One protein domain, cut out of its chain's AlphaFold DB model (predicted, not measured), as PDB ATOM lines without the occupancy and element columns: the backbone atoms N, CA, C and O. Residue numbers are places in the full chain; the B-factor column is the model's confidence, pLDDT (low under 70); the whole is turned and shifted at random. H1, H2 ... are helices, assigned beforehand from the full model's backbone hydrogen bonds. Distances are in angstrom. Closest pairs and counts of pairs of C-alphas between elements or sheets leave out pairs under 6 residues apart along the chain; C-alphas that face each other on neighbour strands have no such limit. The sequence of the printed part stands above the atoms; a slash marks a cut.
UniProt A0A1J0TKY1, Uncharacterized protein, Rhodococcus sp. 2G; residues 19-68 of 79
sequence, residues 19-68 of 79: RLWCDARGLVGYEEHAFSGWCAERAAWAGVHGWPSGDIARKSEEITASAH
ATOM      1  N   ARG A  19      -9.934  21.198 -15.123       80.88
ATOM      2  CA  ARG A  19     -10.969  22.146 -15.537       80.88
ATOM      3  C   ARG A  19     -12.129  22.162 -14.551       80.88
ATOM      4  O   ARG A  19     -12.567  23.237 -14.166       80.88
ATOM      5  N   LEU A  20     -12.577  20.991 -14.094       83.50
ATOM      6  CA  LEU A  20     -13.615  20.914 -13.058       83.50
ATOM      7  C   LEU A  20     -13.148  21.549 -11.745       83.50
ATOM      8  O   LEU A  20     -13.933  22.213 -11.073       83.50
ATOM      9  N   TRP A  21     -11.874  21.372 -11.393       87.19
ATOM     10  CA  TRP A  21     -11.280  22.010 -10.219       87.19
ATOM     11  C   TRP A  21     -11.254  23.541 -10.325       87.19
ATOM     12  O   TRP A  21     -11.575  24.219  -9.345       87.19
ATOM     13  N   CYS A  22     -10.920  24.073 -11.505       85.19
ATOM     14  CA  CYS A  22     -10.970  25.504 -11.804       85.19
ATOM     15  C   CYS A  22     -12.399  26.046 -11.782       85.19
ATOM     16  O   CYS A  22     -12.650  27.047 -11.111       85.19
ATOM     17  N   ASP A  23     -13.337  25.368 -12.447       84.31
ATOM     18  CA  ASP A  23     -14.746  25.766 -12.511       84.31
ATOM     19  C   ASP A  23     -15.358  25.841 -11.098       84.31
ATOM     20  O   ASP A  23     -16.048  26.806 -10.768       84.31
ATOM     21  N   ALA A  24     -15.036  24.881 -10.220       85.50
ATOM     22  CA  ALA A  24     -15.470  24.876  -8.819       85.50
ATOM     23  C   ALA A  24     -14.919  26.058  -7.995       85.50
ATOM     24  O   ALA A  24     -15.490  26.416  -6.964       85.50
ATOM     25  N   ARG A  25     -13.817  26.670  -8.444       86.50
ATOM     26  CA  ARG A  25     -13.128  27.795  -7.787       86.50
ATOM     27  C   ARG A  25     -13.320  29.128  -8.514       86.50
ATOM     28  O   ARG A  25     -12.782  30.136  -8.064       86.50
ATOM     29  N   GLY A  26     -14.086  29.151  -9.607       84.00
ATOM     30  CA  GLY A  26     -14.302  30.350 -10.421       84.00
ATOM     31  C   GLY A  26     -13.054  30.826 -11.177       84.00
ATOM     32  O   GLY A  26     -12.963  32.008 -11.502       84.00
ATOM     33  N   LEU A  27     -12.094  29.934 -11.434       81.94
ATOM     34  CA  LEU A  27     -10.876  30.235 -12.190       81.94
ATOM     35  C   LEU A  27     -11.120  30.021 -13.687       81.94
ATOM     36  O   LEU A  27     -11.768  29.052 -14.082       81.94
ATOM     37  N   VAL A  28     -10.584  30.909 -14.530       75.25
ATOM     38  CA  VAL A  28     -10.784  30.859 -15.986       75.25
ATOM     39  C   VAL A  28      -9.465  30.538 -16.678       75.25
ATOM     40  O   VAL A  28      -8.568  31.371 -16.740       75.25
ATOM     41  N   GLY A  29      -9.377  29.342 -17.258       64.50
ATOM     42  CA  GLY A  29      -8.230  28.923 -18.063       64.50
ATOM     43  C   GLY A  29      -7.102  28.254 -17.272       64.50
ATOM     44  O   GLY A  29      -7.270  27.797 -16.138       64.50
ATOM     45  N   TYR A  30      -5.953  28.114 -17.934       67.06
ATOM     46  CA  TYR A  30      -4.745  27.555 -17.337       67.06
ATOM     47  C   TYR A  30      -3.935  28.667 -16.669       67.06
ATOM     48  O   TYR A  30      -3.484  29.593 -17.336       67.06
ATOM     49  N   GLU A  31      -3.709  28.540 -15.363       74.38
ATOM     50  CA  GLU A  31      -2.784  29.384 -14.613       74.38
ATOM     51  C   GLU A  31      -1.780  28.470 -13.903       74.38
ATOM     52  O   GLU A  31      -2.168  27.518 -13.224       74.38
ATOM     53  N   GLU A  32      -0.480  28.747 -14.022       72.31
ATOM     54  CA  GLU A  32       0.573  27.891 -13.448       72.31
ATOM     55  C   GLU A  32       0.426  27.717 -11.921       72.31
ATOM     56  O   GLU A  32       0.628  26.627 -11.368       72.31
ATOM     57  N   HIS A  33       0.008  28.781 -11.228       76.88
ATOM     58  CA  HIS A  33      -0.265  28.757  -9.792       76.88
ATOM     59  C   HIS A  33      -1.481  27.886  -9.443       76.88
ATOM     60  O   HIS A  33      -1.428  27.115  -8.482       76.88
ATOM     61  N   ALA A  34      -2.544  27.954 -10.246       82.12
ATOM     62  CA  ALA A  34      -3.737  27.127 -10.086       82.12
ATOM     63  C   ALA A  34      -3.427  25.646 -10.342       82.12
ATOM     64  O   ALA A  34      -3.810  24.781  -9.554       82.12
ATOM     65  N   PHE A  35      -2.644  25.347 -11.380       80.81
ATOM     66  CA  PHE A  35      -2.197  23.990 -11.681       80.81
ATOM     67  C   PHE A  35      -1.334  23.394 -10.559       80.81
ATOM     68  O   PHE A  35      -1.506  22.234 -10.170       80.81
ATOM     69  N   SER A  36      -0.441  24.202  -9.983       83.06
ATOM     70  CA  SER A  36       0.360  23.802  -8.822       83.06
ATOM     71  C   SER A  36      -0.516  23.505  -7.599       83.06
ATOM     72  O   SER A  36      -0.279  22.510  -6.909       83.06
ATOM     73  N   GLY A  37      -1.552  24.316  -7.359       86.94
ATOM     74  CA  GLY A  37      -2.543  24.087  -6.303       86.94
ATOM     75  C   GLY A  37      -3.324  22.787  -6.502       86.94
ATOM     76  O   GLY A  37      -3.403  21.966  -5.589       86.94
ATOM     77  N   TRP A  38      -3.804  22.542  -7.720       86.38
ATOM     78  CA  TRP A  38      -4.482  21.296  -8.080       86.38
ATOM     79  C   TRP A  38      -3.601  20.062  -7.849       86.38
ATOM     80  O   TRP A  38      -4.031  19.084  -7.232       86.38
ATOM     81  N   CYS A  39      -2.333  20.118  -8.268       82.62
ATOM     82  CA  CYS A  39      -1.362  19.054  -8.012       82.62
ATOM     83  C   CYS A  39      -1.163  18.796  -6.507       82.62
ATOM     84  O   CYS A  39      -1.074  17.639  -6.087       82.62
ATOM     85  N   ALA A  40      -1.099  19.856  -5.694       84.94
ATOM     86  CA  ALA A  40      -0.925  19.746  -4.249       84.94
ATOM     87  C   ALA A  40      -2.139  19.097  -3.565       84.94
ATOM     88  O   ALA A  40      -1.965  18.191  -2.750       84.94
ATOM     89  N   GLU A  41      -3.362  19.492  -3.928       87.19
ATOM     90  CA  GLU A  41      -4.584  18.888  -3.382       87.19
ATOM     91  C   GLU A  41      -4.704  17.402  -3.745       87.19
ATOM     92  O   GLU A  41      -5.055  16.575  -2.898       87.19
ATOM     93  N   ARG A  42      -4.344  17.030  -4.979       85.00
ATOM     94  CA  ARG A  42      -4.290  15.622  -5.398       85.00
ATOM     95  C   ARG A  42      -3.282  14.823  -4.584       85.00
ATOM     96  O   ARG A  42      -3.608  13.729  -4.126       85.00
ATOM     97  N   ALA A  43      -2.079  15.362  -4.391       79.62
ATOM     98  CA  ALA A  43      -1.041  14.720  -3.590       79.62
ATOM     99  C   ALA A  43      -1.478  14.545  -2.129       79.62
ATOM    100  O   ALA A  43      -1.285  13.471  -1.559       79.62
ATOM    101  N   ALA A  44      -2.127  15.556  -1.544       84.38
ATOM    102  CA  ALA A  44      -2.673  15.485  -0.194       84.38
ATOM    103  C   ALA A  44      -3.756  14.400  -0.076       84.38
ATOM    104  O   ALA A  44      -3.683  13.548   0.810       84.38
ATOM    105  N   TRP A  45      -4.717  14.372  -1.005       85.44
ATOM    106  CA  TRP A  45      -5.762  13.347  -1.029       85.44
ATOM    107  C   TRP A  45      -5.170  11.941  -1.176       85.44
ATOM    108  O   TRP A  45      -5.531  11.018  -0.446       85.44
ATOM    109  N   ALA A  46      -4.208  11.778  -2.081       81.75
ATOM    110  CA  ALA A  46      -3.534  10.509  -2.298       81.75
ATOM    111  C   ALA A  46      -2.697  10.056  -1.095       81.75
ATOM    112  O   ALA A  46      -2.620   8.859  -0.837       81.75
ATOM    113  N   GLY A  47      -2.091  10.985  -0.353       74.88
ATOM    114  CA  GLY A  47      -1.369  10.675   0.880       74.88
ATOM    115  C   GLY A  47      -2.273  10.089   1.968       74.88
ATOM    116  O   GLY A  47      -1.820   9.270   2.761       74.88
ATOM    117  N   VAL A  48      -3.558  10.461   1.979       81.69
ATOM    118  CA  VAL A  48      -4.551   9.964   2.945       81.69
ATOM    119  C   VAL A  48      -5.230   8.678   2.467       81.69
ATOM    120  O   VAL A  48      -5.439   7.760   3.257       81.69
ATOM    121  N   HIS A  49      -5.589   8.600   1.184       79.69
ATOM    122  CA  HIS A  49      -6.460   7.542   0.654       79.69
ATOM    123  C   HIS A  49      -5.749   6.526  -0.253       79.69
ATOM    124  O   HIS A  49      -6.303   5.462  -0.532       79.69
ATOM    125  N   GLY A  50      -4.536   6.840  -0.709       70.44
ATOM    126  CA  GLY A  50      -3.852   6.142  -1.793       70.44
ATOM    127  C   GLY A  50      -4.423   6.523  -3.161       70.44
ATOM    128  O   GLY A  50      -5.638   6.574  -3.359       70.44
ATOM    129  N   TRP A  51      -3.558   6.785  -4.146       76.75
ATOM    130  CA  TRP A  51      -4.038   7.030  -5.508       76.75
ATOM    131  C   TRP A  51      -4.414   5.700  -6.185       76.75
ATOM    132  O   TRP A  51      -3.622   4.758  -6.133       76.75
ATOM    133  N   PRO A  52      -5.576   5.576  -6.856       67.94
ATOM    134  CA  PRO A  52      -6.055   4.287  -7.363       67.94
ATOM    135  C   PRO A  52      -5.161   3.587  -8.398       67.94
ATOM    136  O   PRO A  52      -5.290   2.379  -8.588       67.94
ATOM    137  N   SER A  53      -4.296   4.320  -9.106       66.19
ATOM    138  CA  SER A  53      -3.287   3.747 -10.012       66.19
ATOM    139  C   SER A  53      -1.934   3.498  -9.343       66.19
ATOM    140  O   SER A  53      -1.038   2.988 -10.005       66.19
ATOM    141  N   GLY A  54      -1.767   3.868  -8.071       60.66
ATOM    142  CA  GLY A  54      -0.489   3.833  -7.358       60.66
ATOM    143  C   GLY A  54       0.509   4.906  -7.799       60.66
ATOM    144  O   GLY A  54       1.582   4.996  -7.215       60.66
ATOM    145  N   ASP A  55       0.155   5.724  -8.794       59.97
ATOM    146  CA  ASP A  55       1.077   6.649  -9.446       59.97
ATOM    147  C   ASP A  55       0.496   8.067  -9.467       59.97
ATOM    148  O   ASP A  55      -0.573   8.303 -10.034       59.97
ATOM    149  N   ILE A  56       1.211   9.002  -8.838       62.41
ATOM    150  CA  ILE A  56       0.986  10.455  -8.923       62.41
ATOM    151  C   ILE A  56       2.171  11.038  -9.697       62.41
ATOM    152  O   ILE A  56       2.913  11.898  -9.219       62.41
ATOM    153  N   ALA A  57       2.440  10.495 -10.882       61.53
ATOM    154  CA  ALA A  57       3.541  10.974 -11.696       61.53
ATOM    155  C   ALA A  57       3.181  12.360 -12.243       61.53
ATOM    156  O   ALA A  57       2.530  12.472 -13.282       61.53
ATOM    157  N   ARG A  58       3.636  13.415 -11.549       59.50
ATOM    158  CA  ARG A  58       3.470  14.835 -11.916       59.50
ATOM    159  C   ARG A  58       3.684  15.085 -13.414       59.50
ATOM    160  O   ARG A  58       2.891  15.785 -14.021       59.50
ATOM    161  N   LYS A  59       4.673  14.419 -14.025       56.97
ATOM    162  CA  LYS A  59       4.952  14.477 -15.474       56.97
ATOM    163  C   LYS A  59       3.789  14.016 -16.364       56.97
ATOM    164  O   LYS A  59       3.550  14.619 -17.398       56.97
ATOM    165  N   SER A  60       3.079  12.947 -16.004       58.97
ATOM    166  CA  SER A  60       1.944  12.446 -16.802       58.97
ATOM    167  C   SER A  60       0.715  13.360 -16.717       58.97
ATOM    168  O   SER A  60      -0.038  13.504 -17.681       58.97
ATOM    169  N   GLU A  61       0.558  14.032 -15.579       60.12
ATOM    170  CA  GLU A  61      -0.525  14.979 -15.318       60.12
ATOM    171  C   GLU A  61      -0.241  16.340 -15.962       60.12
ATOM    172  O   GLU A  61      -1.134  16.928 -16.560       60.12
ATOM    173  N   GLU A  62       1.013  16.795 -15.937       60.78
ATOM    174  CA  GLU A  62       1.481  17.983 -16.659       60.78
ATOM    175  C   GLU A  62       1.256  17.841 -18.169       60.78
ATOM    176  O   GLU A  62       0.722  18.753 -18.795       60.78
ATOM    177  N   ILE A  63       1.533  16.663 -18.746       59.81
ATOM    178  CA  ILE A  63       1.230  16.351 -20.156       59.81
ATOM    179  C   ILE A  63      -0.284  16.376 -20.433       59.81
ATOM    180  O   ILE A  63      -0.716  16.857 -21.475       59.81
ATOM    181  N   THR A  64      -1.111  15.875 -19.512       60.62
ATOM    182  CA  THR A  64      -2.574  15.834 -19.698       60.62
ATOM    183  C   THR A  64      -3.208  17.221 -19.570       60.62
ATOM    184  O   THR A  64      -4.080  17.572 -20.361       60.62
ATOM    185  N   ALA A  65      -2.756  18.024 -18.607       57.34
ATOM    186  CA  ALA A  65      -3.239  19.384 -18.406       57.34
ATOM    187  C   ALA A  65      -2.788  20.328 -19.526       57.34
ATOM    188  O   ALA A  65      -3.597  21.118 -20.007       57.34
ATOM    189  N   SER A  66      -1.545  20.194 -20.001       56.59
ATOM    190  CA  SER A  66      -1.053  20.941 -21.167       56.59
ATOM    191  C   SER A  66      -1.755  20.538 -22.467       56.59
ATOM    192  O   SER A  66      -2.050  21.399 -23.284       56.59
ATOM    193  N   ALA A  67      -2.134  19.266 -22.632       55.62
ATOM    194  CA  ALA A  67      -2.947  18.811 -23.765       55.62
ATOM    195  C   ALA A  67      -4.421  19.269 -23.714       55.62
ATOM    196  O   ALA A  67      -5.181  19.008 -24.648       55.62
ATOM    197  N   HIS A  68      -4.868  19.882 -22.614       51.94
ATOM    198  CA  HIS A  68      -6.202  20.480 -22.470       51.94
ATOM    199  C   HIS A  68      -6.182  22.008 -22.486       51.94
ATOM    200  O   HIS A  68      -7.243  22.618 -22.343       51.94
TER     201      HIS A  68
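What this domain is: This is residues 19 to 68 of the 79 residues of an uncharacterized protein of Rhodococcus sp. 2G (UniProt A0A1J0TKY1). One long helix, H2, makes a spine, and the chain folds back from both of its ends: before it the short helix H1 stands crosswise near its first half, and after it H3 returns slantwise. The contacts are few, and H1 and H3 stay apart from each other. The printed part has 50 residues with three named helices, H1, H2 and H3 in that order, no named strand, and is all helix. It is only just compact, close to loose, with a radius of gyration of the C-alphas of 11.3 A and spans of 30 by 21 by 16 A.

How they stand to each other: Start at H1, residues 19 to 25, and look across to H2, residues 32 to 49: they are close but not clearly touching. Their closest C-alphas, those of Trp 21 and Trp 38, are 7.2 A apart. The lines of H1 and H2 are about perpendicular, at 86 degrees. Go on to H3, residues 58 to 66, which is close to H2 but not clearly touching it; the closest C-alphas, those of Cys 39 and Arg 58, are 7.5 A apart. H2 and H3 run opposite ways at a steep tilt of 46 degrees. H1 and H3 are apart. In H1, H2 and H3 every O i to N i+4 pair is within hydrogen-bond range.

Where its parts are: Find C-alpha 19 at (-10.969, 22.146, -15.537); from there H1 runs 9.8 A to C-alpha 25. H2 begins with C-alpha 32 at (0.573, 27.891, -13.448) and runs 25.7 A to C-alpha 49. H3 runs 12.0 A from C-alpha 58 to C-alpha 66 at (-1.053, 20.941, -21.167).

The domain as a whole: The two C-alphas farthest apart, those of Val 28 and Gly 54, are 30.2 A apart. The first and last printed C-alphas, of Arg 19 and His 68, are 8.6 A apart. The printed part has no cut, and the links H1 to H2 and H2 to H3 are short. The mean pLDDT of the printed part is 73.6; look for values under 70 at residues 29 to 30 and 52 to 68, which take in H3, with a mean of 59.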